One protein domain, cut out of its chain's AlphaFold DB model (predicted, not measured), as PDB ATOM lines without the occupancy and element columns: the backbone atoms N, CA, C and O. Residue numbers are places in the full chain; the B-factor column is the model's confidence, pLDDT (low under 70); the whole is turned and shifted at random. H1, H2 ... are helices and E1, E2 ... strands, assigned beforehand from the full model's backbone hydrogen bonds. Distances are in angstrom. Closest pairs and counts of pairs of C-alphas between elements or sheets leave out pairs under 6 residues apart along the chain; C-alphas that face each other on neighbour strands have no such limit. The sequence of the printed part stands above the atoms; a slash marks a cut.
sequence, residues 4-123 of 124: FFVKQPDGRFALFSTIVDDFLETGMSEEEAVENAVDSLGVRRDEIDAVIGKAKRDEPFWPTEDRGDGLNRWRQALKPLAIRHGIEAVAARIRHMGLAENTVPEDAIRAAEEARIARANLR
ATOM      1  N   PHE A   4     -10.889 -39.351  35.906       92.38
ATOM      2  CA  PHE A   4      -9.787 -40.186  36.363       92.38
ATOM      3  C   PHE A   4      -9.276 -41.118  35.269       92.38
ATOM      4  O   PHE A   4     -10.021 -41.519  34.378       92.38
ATOM      5  N   PHE A   5      -8.007 -41.507  35.381       95.44
ATOM      6  CA  PHE A   5      -7.412 -42.491  34.487       95.44
ATOM      7  C   PHE A   5      -7.708 -43.925  34.929       95.44
ATOM      8  O   PHE A   5      -7.785 -44.239  36.130       95.44
ATOM      9  N   VAL A   6      -7.826 -44.797  33.934       95.25
ATOM     10  CA  VAL A   6      -7.912 -46.252  34.072       95.25
ATOM     11  C   VAL A   6      -6.954 -46.923  33.087       95.25
ATOM     12  O   VAL A   6      -6.686 -46.371  32.021       95.25
ATOM     13  N   LYS A   7      -6.465 -48.113  33.443       95.50
ATOM     14  CA  LYS A   7      -5.683 -48.977  32.551       95.50
ATOM     15  C   LYS A   7      -6.627 -49.881  31.757       95.50
ATOM     16  O   LYS A   7      -7.494 -50.526  32.340       95.50
ATOM     17  N   GLN A   8      -6.469 -49.904  30.444       94.88
ATOM     18  CA  GLN A   8      -7.214 -50.736  29.511       94.88
ATOM     19  C   GLN A   8      -6.619 -52.160  29.454       94.88
ATOM     20  O   GLN A   8      -5.458 -52.362  29.819       94.88
ATOM     21  N   PRO A   9      -7.386 -53.163  28.990       94.62
ATOM     22  CA  PRO A   9      -6.914 -54.543  28.826       94.62
ATOM     23  C   PRO A   9      -5.674 -54.719  27.938       94.62
ATOM     24  O   PRO A   9      -4.909 -55.653  28.151       94.62
ATOM     25  N   ASP A  10      -5.457 -53.832  26.967       93.56
ATOM     26  CA  ASP A  10      -4.275 -53.826  26.093       93.56
ATOM     27  C   ASP A  10      -3.058 -53.113  26.718       93.56
ATOM     28  O   ASP A  10      -2.018 -52.981  26.076       93.56
ATOM     29  N   GLY A  11      -3.170 -52.658  27.971       93.31
ATOM     30  CA  GLY A  11      -2.113 -51.961  28.706       93.31
ATOM     31  C   GLY A  11      -2.072 -50.448  28.488       93.31
ATOM     32  O   GLY A  11      -1.299 -49.775  29.170       93.31
ATOM     33  N   ARG A  12      -2.908 -49.902  27.599       96.50
ATOM     34  CA  ARG A  12      -3.033 -48.456  27.376       96.50
ATOM     35  C   ARG A  12      -3.889 -47.784  28.447       96.50
ATOM     36  O   ARG A  12      -4.447 -48.442  29.326       96.50
ATOM     37  N   PHE A  13      -4.010 -46.464  28.391       96.75
ATOM     38  CA  PHE A  13      -4.786 -45.674  29.340       96.75
ATOM     39  C   PHE A  13      -6.003 -45.017  28.691       96.75
ATOM     40  O   PHE A  13      -6.036 -44.697  27.502       96.75
ATOM     41  N   ALA A  14      -7.024 -44.794  29.512       96.88
ATOM     42  CA  ALA A  14      -8.206 -44.030  29.145       96.88
ATOM     43  C   ALA A  14      -8.591 -43.057  30.261       96.88
ATOM     44  O   ALA A  14      -8.417 -43.364  31.444       96.88
ATOM     45  N   LEU A  15      -9.148 -41.907  29.882       95.81
ATOM     46  CA  LEU A  15      -9.684 -40.912  30.804       95.81
ATOM     47  C   LEU A  15     -11.200 -41.067  30.888       95.81
ATOM     48  O   LEU A  15     -11.918 -40.762  29.938       95.81
ATOM     49  N   PHE A  16     -11.698 -41.501  32.038       95.62
ATOM     50  CA  PHE A  16     -13.128 -41.601  32.303       95.62
ATOM     51  C   PHE A  16     -13.639 -40.358  33.031       95.62
ATOM     52  O   PHE A  16     -12.940 -39.817  33.890       95.62
ATOM     53  N   SER A  17     -14.869 -39.927  32.735       94.25
ATOM     54  CA  SER A  17     -15.553 -38.860  33.462       94.25
ATOM     55  C   SER A  17     -16.871 -39.323  34.071       94.25
ATOM     56  O   SER A  17     -17.775 -39.750  33.367       94.25
ATOM     57  N   THR A  18     -17.029 -39.107  35.375       92.06
ATOM     58  CA  THR A  18     -18.265 -39.384  36.124       92.06
ATOM     59  C   THR A  18     -19.356 -38.328  35.922       92.06
ATOM     60  O   THR A  18     -20.404 -38.415  36.545       92.06
ATOM     61  N   ILE A  19     -19.103 -37.259  35.156       91.44
ATOM     62  CA  ILE A  19     -20.127 -36.238  34.854       91.44
ATOM     63  C   ILE A  19     -20.963 -36.682  33.655       91.44
ATOM     64  O   ILE A  19     -22.192 -36.597  33.675       91.44
ATOM     65  N   VAL A  20     -20.276 -37.132  32.605       90.94
ATOM     66  CA  VAL A  20     -20.901 -37.627  31.373       90.94
ATOM     67  C   VAL A  20     -21.055 -39.147  31.360       90.94
ATOM     68  O   VAL A  20     -21.709 -39.663  30.466       90.94
ATOM     69  N   ASP A  21     -20.491 -39.838  32.358       93.38
ATOM     70  CA  ASP A  21     -20.455 -41.298  32.495       93.38
ATOM     71  C   ASP A  21     -19.846 -42.015  31.282       93.38
ATOM     72  O   ASP A  21     -20.286 -43.093  30.889       93.38
ATOM     73  N   ASP A  22     -18.811 -41.410  30.693       94.31
ATOM     74  CA  ASP A  22     -18.157 -41.904  29.483       94.31
ATOM     75  C   ASP A  22     -16.649 -41.598  29.483       94.31
ATOM     76  O   ASP A  22     -16.129 -40.832  30.304       94.31
ATOM     77  N   PHE A  23     -15.940 -42.219  28.545       95.00
ATOM     78  CA  PHE A  23     -14.526 -41.994  28.295       95.00
ATOM     79  C   PHE A  23     -14.341 -40.798  27.369       95.00
ATOM     80  O   PHE A  23     -14.847 -40.782  26.247       95.00
ATOM     81  N   LEU A  24     -13.596 -39.813  27.859       94.25
ATOM     82  CA  LEU A  24     -13.248 -38.610  27.113       94.25
ATOM     83  C   LEU A  24     -12.090 -38.875  26.149       94.25
ATOM     84  O   LEU A  24     -12.111 -38.369  25.038       94.25
ATOM     85  N   GLU A  25     -11.130 -39.701  26.572       95.06
ATOM     86  CA  GLU A  25      -9.935 -40.074  25.807       95.06
ATOM     87  C   GLU A  25      -9.625 -41.559  26.024       95.06
ATOM     88  O   GLU A  25      -9.862 -42.094  27.115       95.06
ATOM     89  N   THR A  26      -9.097 -42.245  25.008       96.06
ATOM     90  CA  THR A  26      -8.856 -43.699  25.035       96.06
ATOM     91  C   THR A  26      -7.635 -44.097  24.223       96.06
ATOM     92  O   THR A  26      -7.351 -43.454  23.222       96.06
ATOM     93  N   GLY A  27      -6.990 -45.214  24.575       95.19
ATOM     94  CA  GLY A  27      -5.882 -45.751  23.784       95.19
ATOM     95  C   GLY A  27      -4.591 -44.949  23.935       95.19
ATOM     96  O   GLY A  27      -3.755 -44.990  23.039       95.19
ATOM     97  N   MET A  28      -4.432 -44.241  25.054       96.44
ATOM     98  CA  MET A  28      -3.250 -43.426  25.328       96.44
ATOM     99  C   MET A  28      -2.077 -44.295  25.790       96.44
ATOM    100  O   MET A  28      -2.261 -45.220  26.590       96.44
ATOM    101  N   SER A  29      -0.865 -43.970  25.350       96.25
ATOM    102  CA  SER A  29       0.362 -44.420  26.010       96.25
ATOM    103  C   SER A  29       0.467 -43.840  27.429       96.25
ATOM    104  O   SER A  29      -0.341 -43.007  27.849       96.25
ATOM    105  N   GLU A  30       1.455 -44.291  28.205       94.56
ATOM    106  CA  GLU A  30       1.705 -43.695  29.523       94.56
ATOM    107  C   GLU A  30       2.119 -42.221  29.386       94.56
ATOM    108  O   GLU A  30       1.613 -41.378  30.122       94.56
ATOM    109  N   GLU A  31       2.972 -41.898  28.414       93.62
ATOM    110  CA  GLU A  31       3.412 -40.531  28.121       93.62
ATOM    111  C   GLU A  31       2.239 -39.633  27.710       93.62
ATOM    112  O   GLU A  31       2.078 -38.543  28.258       93.62
ATOM    113  N   GLU A  32       1.367 -40.111  26.820       95.56
ATOM    114  CA  GLU A  32       0.167 -39.374  26.405       95.56
ATOM    115  C   GLU A  32      -0.797 -39.162  27.579       95.56
ATOM    116  O   GLU A  32      -1.381 -38.089  27.726       95.56
ATOM    117  N   ALA A  33      -0.946 -40.151  28.467       94.56
ATOM    118  CA  ALA A  33      -1.774 -40.011  29.662       94.56
ATOM    119  C   ALA A  33      -1.193 -38.987  30.653       94.56
ATOM    120  O   ALA A  33      -1.946 -38.250  31.289       94.56
ATOM    121  N   VAL A  34       0.135 -38.925  30.773       93.19
ATOM    122  CA  VAL A  34       0.863 -37.933  31.578       93.19
ATOM    123  C   VAL A  34       0.634 -36.520  31.042       93.19
ATOM    124  O   VAL A  34       0.285 -35.629  31.817       93.19
ATOM    125  N   GLU A  35       0.776 -36.314  29.733       92.75
ATOM    126  CA  GLU A  35       0.502 -35.024  29.085       92.75
ATOM    127  C   GLU A  35      -0.973 -34.635  29.246       92.75
ATOM    128  O   GLU A  35      -1.295 -33.547  29.731       92.75
ATOM    129  N   ASN A  36      -1.882 -35.576  28.984       93.62
ATOM    130  CA  ASN A  36      -3.315 -35.358  29.134       93.62
ATOM    131  C   ASN A  36      -3.720 -35.054  30.586       93.62
ATOM    132  O   ASN A  36      -4.667 -34.305  30.812       93.62
ATOM    133  N   ALA A  37      -3.018 -35.593  31.589       91.31
ATOM    134  CA  ALA A  37      -3.289 -35.285  32.992       91.31
ATOM    135  C   ALA A  37      -3.063 -33.798  33.310       91.31
ATOM    136  O   ALA A  37      -3.822 -33.214  34.086       91.31
ATOM    137  N   VAL A  38      -2.060 -33.172  32.694       89.00
ATOM    138  CA  VAL A  38      -1.812 -31.733  32.850       89.00
ATOM    139  C   VAL A  38      -2.944 -30.941  32.200       89.00
ATOM    140  O   VAL A  38      -3.558 -30.101  32.858       89.00
ATOM    141  N   ASP A  39      -3.292 -31.275  30.960       88.31
ATOM    142  CA  ASP A  39      -4.253 -30.501  30.166       88.31
ATOM    143  C   ASP A  39      -5.709 -30.694  30.621       88.31
ATOM    144  O   ASP A  39      -6.465 -29.736  30.797       88.31
ATOM    145  N   SER A  40      -6.124 -31.942  30.844       85.94
ATOM    146  CA  SER A  40      -7.527 -32.306  31.091       85.94
ATOM    147  C   SER A  40      -7.941 -32.249  32.557       85.94
ATOM    148  O   SER A  40      -9.144 -32.130  32.846       85.94
ATOM    149  N   LEU A  41      -6.980 -32.398  33.475       85.88
ATOM    150  CA  LEU A  41      -7.213 -32.397  34.922       85.88
ATOM    151  C   LEU A  41      -6.603 -31.182  35.631       85.88
ATOM    152  O   LEU A  41      -6.933 -30.966  36.797       85.88
ATOM    153  N   GLY A  42      -5.749 -30.395  34.964       86.50
ATOM    154  CA  GLY A  42      -5.054 -29.258  35.579       86.50
ATOM    155  C   GLY A  42      -4.076 -29.680  36.677       86.50
ATOM    156  O   GLY A  42      -3.830 -28.917  37.611       86.50
ATOM    157  N   VAL A  43      -3.584 -30.920  36.617       87.94
ATOM    158  CA  VAL A  43      -2.731 -31.514  37.653       87.94
ATOM    159  C   VAL A  43      -1.303 -31.006  37.475       87.94
ATOM    160  O   VAL A  43      -0.803 -30.908  36.353       87.94
ATOM    161  N   ARG A  44      -0.626 -30.678  38.581       88.50
ATOM    162  CA  ARG A  44       0.770 -30.230  38.525       88.50
ATOM    163  C   ARG A  44       1.686 -31.408  38.207       88.50
ATOM    164  O   ARG A  44       1.393 -32.550  38.548       88.50
ATOM    165  N   ARG A  45       2.834 -31.141  37.578       83.06
ATOM    166  CA  ARG A  45       3.748 -32.202  37.124       83.06
ATOM    167  C   ARG A  45       4.248 -33.108  38.258       83.06
ATOM    168  O   ARG A  45       4.442 -34.294  38.035       83.06
ATOM    169  N   ASP A  46       4.402 -32.566  39.465       87.69
ATOM    170  CA  ASP A  46       4.780 -33.291  40.688       87.69
ATOM    171  C   ASP A  46       3.672 -34.208  41.243       87.69
ATOM    172  O   ASP A  46       3.940 -35.064  42.079       87.69
ATOM    173  N   GLU A  47       2.432 -34.065  40.773       87.94
ATOM    174  CA  GLU A  47       1.263 -34.840  41.216       87.94
ATOM    175  C   GLU A  47       0.853 -35.926  40.207       87.94
ATOM    176  O   GLU A  47      -0.009 -36.762  40.496       87.94
ATOM    177  N   ILE A  48       1.479 -35.942  39.027       87.31
ATOM    178  CA  ILE A  48       1.172 -36.879  37.940       87.31
ATOM    179  C   ILE A  48       1.370 -38.325  38.388       87.31
ATOM    180  O   ILE A  48       0.494 -39.161  38.158       87.31
ATOM    181  N   ASP A  49       2.458 -38.611  39.103       87.75
ATOM    182  CA  ASP A  49       2.741 -39.954  39.621       87.75
ATOM    183  C   ASP A  49       1.641 -40.442  40.571       87.75
ATOM    184  O   ASP A  49       1.312 -41.629  40.600       87.75
ATOM    185  N   ALA A  50       1.010 -39.535  41.321       87.50
ATOM    186  CA  ALA A  50      -0.117 -39.884  42.177       87.50
ATOM    187  C   ALA A  50      -1.390 -40.170  41.363       87.50
ATOM    188  O   ALA A  50      -2.159 -41.062  41.727       87.50
ATOM    189  N   VAL A  51      -1.621 -39.448  40.263       87.62
ATOM    190  CA  VAL A  51      -2.819 -39.596  39.421       87.62
ATOM    191  C   VAL A  51      -2.728 -40.823  38.511       87.62
ATOM    192  O   VAL A  51      -3.616 -41.680  38.549       87.62
ATOM    193  N   ILE A  52      -1.652 -40.951  37.738       90.94
ATOM    194  CA  ILE A  52      -1.418 -42.091  36.844       90.94
ATOM    195  C   ILE A  52      -1.044 -43.337  37.649       90.94
ATOM    196  O   ILE A  52      -1.517 -44.435  37.350       90.94
ATOM    197  N   GLY A  53      -0.293 -43.184  38.744       91.19
ATOM    198  CA  GLY A  53       0.084 -44.304  39.609       91.19
ATOM    199  C   GLY A  53      -1.116 -45.055  40.188       91.19
ATOM    200  O   GLY A  53      -1.056 -46.274  40.318       91.19
ATOM    201  N   LYS A  54      -2.233 -44.369  40.460       91.25
ATOM    202  CA  LYS A  54      -3.496 -45.016  40.863       91.25
ATOM    203  C   LYS A  54      -4.065 -45.918  39.775       91.25
ATOM    204  O   LYS A  54      -4.520 -47.016  40.072       91.25
ATOM    205  N   ALA A  55      -4.024 -45.471  38.519       91.81
ATOM    206  CA  ALA A  55      -4.445 -46.280  37.380       91.81
ATOM    207  C   ALA A  55      -3.510 -47.482  37.170       91.81
ATOM    208  O   ALA A  55      -3.988 -48.590  36.945       91.81
ATOM    209  N   LYS A  56      -2.193 -47.287  37.320       91.69
ATOM    210  CA  LYS A  56      -1.178 -48.350  37.199       91.69
ATOM    211  C   LYS A  56      -1.336 -49.441  38.255       91.69
ATOM    212  O   LYS A  56      -1.290 -50.621  37.921       91.69
ATOM    213  N   ARG A  57      -1.545 -49.041  39.512       91.50
ATOM    214  CA  ARG A  57      -1.773 -49.952  40.645       91.50
ATOM    215  C   ARG A  57      -3.183 -50.540  40.684       91.50
ATOM    216  O   ARG A  57      -3.468 -51.301  41.597       91.50
ATOM    217  N   ASP A  58      -4.047 -50.161  39.742       89.88
ATOM    218  CA  ASP A  58      -5.460 -50.538  39.732       89.88
ATOM    219  C   ASP A  58      -6.171 -50.258  41.069       89.88
ATOM    220  O   ASP A  58      -7.026 -51.010  41.525       89.88
ATOM    221  N   GLU A  59      -5.804 -49.149  41.716       85.88
ATOM    222  CA  GLU A  59      -6.350 -48.761  43.015       85.88
ATOM    223  C   GLU A  59      -7.871 -48.560  42.876       85.88
ATOM    224  O   GLU A  59      -8.292 -47.693  42.106       85.88
ATOM    225  N   PRO A  60      -8.727 -49.347  43.544       79.31
ATOM    226  CA  PRO A  60     -10.162 -49.308  43.288       79.31
ATOM    227  C   PRO A  60     -10.743 -47.929  43.629       79.31
ATOM    228  O   PRO A  60     -10.333 -47.299  44.603       79.31
ATOM    229  N   PHE A  61     -11.715 -47.440  42.846       78.12
ATOM    230  CA  PHE A  61     -12.421 -46.210  43.226       78.12
ATOM    231  C   PHE A  61     -13.295 -46.472  44.439       78.12
ATOM    232  O   PHE A  61     -13.349 -45.666  45.366       78.12
ATOM    233  N   TRP A  62     -14.036 -47.575  44.372       78.44
ATOM    234  CA  TRP A  62     -15.013 -47.991  45.365       78.44
ATOM    235  C   TRP A  62     -14.628 -49.393  45.850       78.44
ATOM    236  O   TRP A  62     -14.047 -50.146  45.064       78.44
ATOM    237  N   PRO A  63     -14.947 -49.776  47.098       73.56
ATOM    238  CA  PRO A  63     -14.687 -51.129  47.578       73.56
ATOM    239  C   PRO A  63     -15.377 -52.153  46.667       73.56
ATOM    240  O   PRO A  63     -16.604 -52.176  46.569       73.56
ATOM    241  N   THR A  64     -14.597 -52.976  45.972       71.69
ATOM    242  CA  THR A  64     -15.097 -54.072  45.134       71.69
ATOM    243  C   THR A  64     -14.230 -55.300  45.330       71.69
ATOM    244  O   THR A  64     -13.102 -55.191  45.805       71.69
ATOM    245  N   GLU A  65     -14.739 -56.460  44.924       72.56
ATOM    246  CA  GLU A  65     -13.902 -57.646  44.767       72.56
ATOM    247  C   GLU A  65     -12.760 -57.333  43.797       72.56
ATOM    248  O   GLU A  65     -12.988 -56.869  42.676       72.56
ATOM    249  N   ASP A  66     -11.533 -57.533  44.269       78.75
ATOM    250  CA  ASP A  66     -10.337 -57.432  43.450       78.75
ATOM    251  C   ASP A  66     -10.141 -58.761  42.716       78.75
ATOM    252  O   ASP A  66      -9.986 -59.810  43.343       78.75
ATOM    253  N   ARG A  67     -10.165 -58.719  41.379       83.38
ATOM    254  CA  ARG A  67      -9.922 -59.903  40.542       83.38
ATOM    255  C   ARG A  67      -8.432 -60.233  40.366       83.38
ATOM    256  O   ARG A  67      -8.116 -61.256  39.769       83.38
ATOM    257  N   GLY A  68      -7.520 -59.387  40.851       84.00
ATOM    258  CA  GLY A  68      -6.070 -59.603  40.837       84.00
ATOM    259  C   GLY A  68      -5.380 -59.407  39.481       84.00
ATOM    260  O   GLY A  68      -4.175 -59.613  39.379       84.00
ATOM    261  N   ASP A  69      -6.109 -59.000  38.440       88.12
ATOM    262  CA  ASP A  69      -5.581 -58.793  37.081       88.12
ATOM    263  C   ASP A  69      -5.272 -57.325  36.747       88.12
ATOM    264  O   ASP A  69      -4.783 -56.998  35.662       88.12
ATOM    265  N   GLY A  70      -5.530 -56.422  37.693       89.88
ATOM    266  CA  GLY A  70      -5.236 -55.006  37.552       89.88
ATOM    267  C   GLY A  70      -6.141 -54.274  36.554       89.88
ATOM    268  O   GLY A  70      -5.675 -53.311  35.942       89.88
ATOM    269  N   LEU A  71      -7.381 -54.734  36.344       92.50
ATOM    270  CA  LEU A  71      -8.380 -54.108  35.460       92.50
ATOM    271  C   LEU A  71      -9.679 -53.693  36.176       92.50
ATOM    272  O   LEU A  71     -10.684 -53.378  35.528       92.50
ATOM    273  N   ASN A  72      -9.709 -53.682  37.506       91.19
ATOM    274  CA  ASN A  72     -10.905 -53.361  38.279       91.19
ATOM    275  C   ASN A  72     -11.372 -51.925  38.055       91.19
ATOM    276  O   ASN A  72     -12.568 -51.707  37.866       91.19
ATOM    277  N   ARG A  73     -10.464 -50.944  37.998       92.44
ATOM    278  CA  ARG A  73     -10.806 -49.540  37.715       92.44
ATOM    279  C   ARG A  73     -11.508 -49.390  36.371       92.44
ATOM    280  O   ARG A  73     -12.486 -48.654  36.265       92.44
ATOM    281  N   TRP A  74     -11.038 -50.111  35.356       93.88
ATOM    282  CA  TRP A  74     -11.652 -50.109  34.032       93.88
ATOM    283  C   TRP A  74     -13.050 -50.733  34.058       93.88
ATOM    284  O   TRP A  74     -14.002 -50.121  33.577       93.88
ATOM    285  N   ARG A  75     -13.222 -51.883  34.725       92.44
ATOM    286  CA  ARG A  75     -14.552 -52.491  34.924       92.44
ATOM    287  C   ARG A  75     -15.500 -51.574  35.691       92.44
ATOM    288  O   ARG A  75     -16.669 -51.466  35.328       92.44
ATOM    289  N   GLN A  76     -15.009 -50.908  36.735       91.25
ATOM    290  CA  GLN A  76     -15.787 -49.958  37.528       91.25
ATOM    291  C   GLN A  76     -16.238 -48.760  36.687       91.25
ATOM    292  O   GLN A  76     -17.382 -48.347  36.826       91.25
ATOM    293  N   ALA A  77     -15.395 -48.254  35.783       93.94
ATOM    294  CA  ALA A  77     -15.743 -47.168  34.866       93.94
ATOM    295  C   ALA A  77     -16.813 -47.563  33.829       93.94
ATOM    296  O   ALA A  77     -17.626 -46.737  33.429       93.94
ATOM    297  N   LEU A  78     -16.873 -48.833  33.423       94.56
ATOM    298  CA  LEU A  78     -17.880 -49.305  32.463       94.56
ATOM    299  C   LEU A  78     -19.278 -49.472  33.074       94.56
ATOM    300  O   LEU A  78     -20.265 -49.398  32.347       94.56
ATOM    301  N   LYS A  79     -19.392 -49.672  34.392       93.38
ATOM    302  CA  LYS A  79     -20.689 -49.796  35.088       93.38
ATOM    303  C   LYS A  79     -21.592 -48.562  34.928       93.38
ATOM    304  O   LYS A  79     -22.723 -48.742  34.483       93.38
ATOM    305  N   PRO A  80     -21.162 -47.328  35.258       92.75
ATOM    306  CA  PRO A  80     -21.996 -46.139  35.076       92.75
ATOM    307  C   PRO A  80     -22.361 -45.907  33.603       92.75
ATOM    308  O   PRO A  80     -23.522 -45.607  33.318       92.75
ATOM    309  N   LEU A  81     -21.433 -46.159  32.669       94.06
ATOM    310  CA  LEU A  81     -21.717 -46.134  31.230       94.06
ATOM    311  C   LEU A  81     -22.852 -47.113  30.878       94.06
ATOM    312  O   LEU A  81     -23.818 -46.732  30.221       94.06
ATOM    313  N   ALA A  82     -22.783 -48.349  31.377       95.12
ATOM    314  CA  ALA A  82     -23.799 -49.376  31.160       95.12
ATOM    315  C   ALA A  82     -25.163 -48.995  31.756       95.12
ATOM    316  O   ALA A  82     -26.193 -49.129  31.097       95.12
ATOM    317  N   ILE A  83     -25.176 -48.476  32.986       93.25
ATOM    318  CA  ILE A  83     -26.396 -48.051  33.688       93.25
ATOM    319  C   ILE A  83     -27.081 -46.909  32.933       93.25
ATOM    320  O   ILE A  83     -28.308 -46.886  32.788       93.25
ATOM    321  N   ARG A  84     -26.310 -45.926  32.464       92.38
ATOM    322  CA  ARG A  84     -26.861 -44.715  31.854       92.38
ATOM    323  C   ARG A  84     -27.205 -44.906  30.383       92.38
ATOM    324  O   ARG A  84     -28.300 -44.518  29.976       92.38
ATOM    325  N   HIS A  85     -26.313 -45.532  29.623       91.75
ATOM    326  CA  HIS A  85     -26.367 -45.593  28.162       91.75
ATOM    327  C   HIS A  85     -26.682 -46.989  27.606       91.75
ATOM    328  O   HIS A  85     -26.946 -47.121  26.414       91.75
ATOM    329  N   GLY A  86     -26.717 -48.020  28.452       93.31
ATOM    330  CA  GLY A  86     -27.009 -49.393  28.047       93.31
ATOM    331  C   GLY A  86     -25.786 -50.155  27.535       93.31
ATOM    332  O   GLY A  86     -24.704 -49.603  27.325       93.31
ATOM    333  N   ILE A  87     -25.960 -51.463  27.339       94.81
ATOM    334  CA  ILE A  87     -24.851 -52.367  27.007       94.81
ATOM    335  C   ILE A  87     -24.315 -52.174  25.582       94.81
ATOM    336  O   ILE A  87     -23.127 -52.371  25.334       94.81
ATOM    337  N   GLU A  88     -25.157 -51.715  24.655       93.19
ATOM    338  CA  GLU A  88     -24.749 -51.399  23.282       93.19
ATOM    339  C   GLU A  88     -23.735 -50.249  23.246       93.19
ATOM    340  O   GLU A  88     -22.752 -50.312  22.506       93.19
ATOM    341  N   ALA A  89     -23.918 -49.233  24.098       92.62
ATOM    342  CA  ALA A  89     -22.976 -48.125  24.233       92.62
ATOM    343  C   ALA A  89     -21.625 -48.595  24.792       92.62
ATOM    344  O   ALA A  89     -20.574 -48.182  24.303       92.62
ATOM    345  N   VAL A  90     -21.642 -49.517  25.760       94.06
ATOM    346  CA  VAL A  90     -20.425 -50.150  26.294       94.06
ATOM    347  C   VAL A  90     -19.685 -50.912  25.194       94.06
ATOM    348  O   VAL A  90     -18.489 -50.702  25.007       94.06
ATOM    349  N   ALA A  91     -20.383 -51.751  24.425       93.69
ATOM    350  CA  ALA A  91     -19.785 -52.508  23.325       93.69
ATOM    351  C   ALA A  91     -19.217 -51.585  22.232       93.69
ATOM    352  O   ALA A  91     -18.097 -51.783  21.757       93.69
ATOM    353  N   ALA A  92     -19.951 -50.530  21.863       92.25
ATOM    354  CA  ALA A  92     -19.480 -49.520  20.920       92.25
ATOM    355  C   ALA A  92     -18.213 -48.815  21.422       92.25
ATOM    356  O   ALA A  92     -17.272 -48.628  20.647       92.25
ATOM    357  N   ARG A  93     -18.161 -48.481  22.715       93.25
ATOM    358  CA  ARG A  93     -17.007 -47.837  23.337       93.25
ATOM    359  C   ARG A  93     -15.792 -48.762  23.392       93.25
ATOM    360  O   ARG A  93     -14.705 -48.330  23.029       93.25
ATOM    361  N   ILE A  94     -15.967 -50.031  23.755       93.19
ATOM    362  CA  ILE A  94     -14.893 -51.041  23.743       93.19
ATOM    363  C   ILE A  94     -14.315 -51.209  22.332       93.19
ATOM    364  O   ILE A  94     -13.096 -51.218  22.172       93.19
ATOM    365  N   ARG A  95     -15.163 -51.224  21.295       91.88
ATOM    366  CA  ARG A  95     -14.691 -51.213  19.902       91.88
ATOM    367  C   ARG A  95     -13.910 -49.955  19.540       91.88
ATOM    368  O   ARG A  95     -12.894 -50.059  18.865       91.88
ATOM    369  N   HIS A  96     -14.360 -48.780  19.982       90.94
ATOM    370  CA  HIS A  96     -13.632 -47.524  19.752       90.94
ATOM    371  C   HIS A  96     -12.256 -47.522  20.425       90.94
ATOM    372  O   HIS A  96     -11.332 -46.902  19.915       90.94
ATOM    373  N   MET A  97     -12.098 -48.260  21.526       92.31
ATOM    374  CA  MET A  97     -10.802 -48.482  22.172       92.31
ATOM    375  C   MET A  97      -9.904 -49.474  21.408       92.31
ATOM    376  O   MET A  97      -8.790 -49.731  21.847       92.31
ATOM    377  N   GLY A  98     -10.373 -50.067  20.304       91.12
ATOM    378  CA  GLY A  98      -9.643 -51.100  19.563       91.12
ATOM    379  C   GLY A  98      -9.615 -52.466  20.259       91.12
ATOM    380  O   GLY A  98      -8.823 -53.327  19.886       91.12
ATOM    381  N   LEU A  99     -10.468 -52.672  21.265       91.06
ATOM    382  CA  LEU A  99     -10.576 -53.923  22.011       91.06
ATOM    383  C   LEU A  99     -11.648 -54.829  21.391       91.06
ATOM    384  O   LEU A  99     -12.602 -54.363  20.762       91.06
ATOM    385  N   ALA A 100     -11.513 -56.140  21.590       84.31
ATOM    386  CA  ALA A 100     -12.475 -57.111  21.078       84.31
ATOM    387  C   ALA A 100     -13.838 -56.996  21.793       84.31
ATOM    388  O   ALA A 100     -13.900 -56.713  22.989       84.31
ATOM    389  N   GLU A 101     -14.948 -57.244  21.092       68.50
ATOM    390  CA  GLU A 101     -16.302 -57.092  21.662       68.50
ATOM    391  C   GLU A 101     -16.570 -58.028  22.852       68.50
ATOM    392  O   GLU A 101     -17.282 -57.661  23.784       68.50
ATOM    393  N   ASN A 102     -15.941 -59.206  22.886       76.19
ATOM    394  CA  ASN A 102     -16.019 -60.141  24.014       76.19
ATOM    395  C   ASN A 102     -15.308 -59.639  25.286       76.19
ATOM    396  O   ASN A 102     -15.298 -60.334  26.298       76.19
ATOM    397  N   THR A 103     -14.733 -58.437  25.254       84.19
ATOM    398  CA  THR A 103     -14.122 -57.790  26.420       84.19
ATOM    399  C   THR A 103     -15.170 -57.094  27.304       84.19
ATOM    400  O   THR A 103     -14.825 -56.628  28.388       84.19
ATOM    401  N   VAL A 104     -16.446 -57.001  26.893       88.81
ATOM    402  CA  VAL A 104     -17.518 -56.424  27.729       88.81
ATOM    403  C   VAL A 104     -17.612 -57.189  29.064       88.81
ATOM    404  O   VAL A 104     -17.947 -58.373  29.059       88.81
ATOM    405  N   PRO A 105     -17.359 -56.548  30.223       90.56
ATOM    406  CA  PRO A 105     -17.400 -57.245  31.505       90.56
ATOM    407  C   PRO A 105     -18.822 -57.660  31.892       90.56
ATOM    408  O   PRO A 105     -19.745 -56.849  31.816       90.56
ATOM    409  N   GLU A 106     -18.981 -58.872  32.431       91.00
ATOM    410  CA  GLU A 106     -20.260 -59.377  32.968       91.00
ATOM    411  C   GLU A 106     -20.894 -58.422  33.985       91.00
ATOM    412  O   GLU A 106     -22.107 -58.234  34.016       91.00
ATOM    413  N   ASP A 107     -20.064 -57.750  34.781       90.00
ATOM    414  CA  ASP A 107     -20.512 -56.754  35.749       90.00
ATOM    415  C   ASP A 107     -21.214 -55.553  35.104       90.00
ATOM    416  O   ASP A 107     -22.144 -55.004  35.691       90.00
ATOM    417  N   ALA A 108     -20.782 -55.140  33.910       91.12
ATOM    418  CA  ALA A 108     -21.428 -54.071  33.159       91.12
ATOM    419  C   ALA A 108     -22.752 -54.556  32.546       91.12
ATOM    420  O   ALA A 108     -23.745 -53.832  32.589       91.12
ATOM    421  N   ILE A 109     -22.786 -55.799  32.045       92.44
ATOM    422  CA  ILE A 109     -24.009 -56.444  31.534       92.44
ATOM    423  C   ILE A 109     -25.068 -56.505  32.638       92.44
ATOM    424  O   ILE A 109     -26.188 -56.030  32.455       92.44
ATOM    425  N   ARG A 110     -24.689 -57.029  33.809       93.06
ATOM    426  CA  ARG A 110     -25.566 -57.128  34.979       93.06
ATOM    427  C   ARG A 110     -26.080 -55.756  35.419       93.06
ATOM    428  O   ARG A 110     -27.280 -55.602  35.607       93.06
ATOM    429  N   ALA A 111     -25.206 -54.753  35.505       92.06
ATOM    430  CA  ALA A 111     -25.600 -53.401  35.903       92.06
ATOM    431  C   ALA A 111     -26.601 -52.753  34.924       92.06
ATOM    432  O   ALA A 111     -27.543 -52.085  35.354       92.06
ATOM    433  N   ALA A 112     -26.431 -52.959  33.611       93.06
ATOM    434  CA  ALA A 112     -27.389 -52.488  32.612       93.06
ATOM    435  C   ALA A 112     -28.759 -53.172  32.758       93.06
ATOM    436  O   ALA A 112     -29.792 -52.503  32.681       93.06
ATOM    437  N   GLU A 113     -28.776 -54.485  32.995       92.88
ATOM    438  CA  GLU A 113     -30.014 -55.253  33.150       92.88
ATOM    439  C   GLU A 113     -30.777 -54.867  34.425       92.88
ATOM    440  O   GLU A 113     -31.977 -54.595  34.377       92.88
ATOM    441  N   GLU A 114     -30.076 -54.736  35.553       93.75
ATOM    442  CA  GLU A 114     -30.654 -54.260  36.815       93.75
ATOM    443  C   GLU A 114     -31.268 -52.860  36.661       93.75
ATOM    444  O   GLU A 114     -32.404 -52.618  37.079       93.75
ATOM    445  N   ALA A 115     -30.560 -51.943  35.991       91.75
ATOM    446  CA  ALA A 115     -31.062 -50.601  35.713       91.75
ATOM    447  C   ALA A 115     -32.306 -50.618  34.806       91.75
ATOM    448  O   ALA A 115     -33.236 -49.831  35.010       91.75
ATOM    449  N   ARG A 116     -32.348 -51.519  33.816       92.25
ATOM    450  CA  ARG A 116     -33.498 -51.706  32.923       92.25
ATOM    451  C   ARG A 116     -34.729 -52.185  33.696       92.25
ATOM    452  O   ARG A 116     -35.801 -51.602  33.531       92.25
ATOM    453  N   ILE A 117     -34.569 -53.187  34.561       92.25
ATOM    454  CA  ILE A 117     -35.641 -53.728  35.412       92.25
ATOM    455  C   ILE A 117     -36.159 -52.654  36.376       92.25
ATOM    456  O   ILE A 117     -37.365 -52.419  36.449       92.25
ATOM    457  N   ALA A 118     -35.263 -51.942  37.065       90.69
ATOM    458  CA  ALA A 118     -35.643 -50.882  37.998       90.69
ATOM    459  C   ALA A 118     -36.466 -49.774  37.314       90.69
ATOM    460  O   ALA A 118     -37.481 -49.329  37.847       90.69
ATOM    461  N   ARG A 119     -36.078 -49.364  36.098       89.75
ATOM    462  CA  ARG A 119     -36.821 -48.369  35.302       89.75
ATOM    463  C   ARG A 119     -38.189 -48.866  34.843       89.75
ATOM    464  O   ARG A 119     -39.103 -48.052  34.733       89.75
ATOM    465  N   ALA A 120     -38.333 -50.158  34.553       89.75
ATOM    466  CA  ALA A 120     -39.618 -50.748  34.185       89.75
ATOM    467  C   ALA A 120     -40.585 -50.760  35.379       89.75
ATOM    468  O   ALA A 120     -41.735 -50.355  35.233       89.75
ATOM    469  N   ASN A 121     -40.094 -51.121  36.568       88.56
ATOM    470  CA  ASN A 121     -40.897 -51.175  37.791       88.56
ATOM    471  C   ASN A 121     -41.370 -49.795  38.273       88.56
ATOM    472  O   ASN A 121     -42.428 -49.697  38.873       88.56
ATOM    473  N   LEU A 122     -40.618 -48.723  38.001       82.50
ATOM    474  CA  LEU A 122     -41.029 -47.347  38.328       82.50
ATOM    475  C   LEU A 122     -42.120 -46.786  37.398       82.50
ATOM    476  O   LEU A 122     -42.637 -45.701  37.651       82.50
ATOM    477  N   ARG A 123     -42.410 -47.472  36.288       71.69
ATOM    478  CA  ARG A 123     -43.408 -47.063  35.287       71.69
ATOM    479  C   ARG A 123     -44.693 -47.897  35.341       71.69
ATOM    480  O   ARG A 123     -45.608 -47.592  34.578       71.69
TER     481      ARG A 123
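AT A GLANCE: This is residues 4 to 123 of the 124 residues of an uncharacterized protein of Rhizobium cellulosilyticum (UniProt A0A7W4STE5). Picture a small three-stranded sheet, E1 E2 E3, between helices: H1 and H2 cover one face, H3 covers the other with H4 next to E3, and H5 packs on H3 and H4 before residues 117 to 123 stick out as an arm. These are three layers, helices on both faces of a sheet: H1 and H2, the sheet, H3 and H4. The 120 printed residues hold three strands, then five helices; the antiparallel sheet is a meander, each strand the antiparallel neighbour of the one before. The class is mostly helix; the whole is compact, with a radius of gyration of the C-alphas of 14.7 A, yet elongated, spanning 50 by 27 by 26 A.

IN THESE COORDINATES: Find C-alpha 4 at (-9.787, -40.186, 36.363), where E1, residues 4 to 7, begins; E2 is 13 to 17 and E3 22 to 28, 15.5 A long. H1 is 30 to 41, 15.4 A; H2 45 to 56, 16.9 A; H3 72 to 85, 20.0 A; H4 87 to 96, 14.2 A. H5, 106 to 121, runs 22.7 A to C-alpha 121 at (-40.897, -51.175, 37.791).

HOW THE PARTS SIT: Look for N 6 and O 14 at 2.9 A in hairpin E1 and E2, and N 15 and O 25 at 2.9 A in hairpin E2 and E3. H1 runs along E2, at 5 degrees on the local plane. On the same face H2 stands up from the sheet over E1; the closest C-alphas, Val 6 and Ala 55, are 4.8 A apart. On the opposite face H3 runs slantwise to E3, 35 degrees on the local plane. H5 touches H3 at a shallow tilt of 28 degrees, the same way, closest at C-alphas 83 and 112, 4.7 A. Every O i to N i+4 pair is within hydrogen-bond range in H4 and H5, against 7 of 8 in H1, 4 of 8 in H2 and 8 of 10 in H3.

THE WHOLE: The C-alphas of Asp 46 and Arg 123, the two farthest apart, are 50.4 A apart. The printed part has no cut; the link H2 to H3 is long, and residue 101 is under 70 in pLDDT.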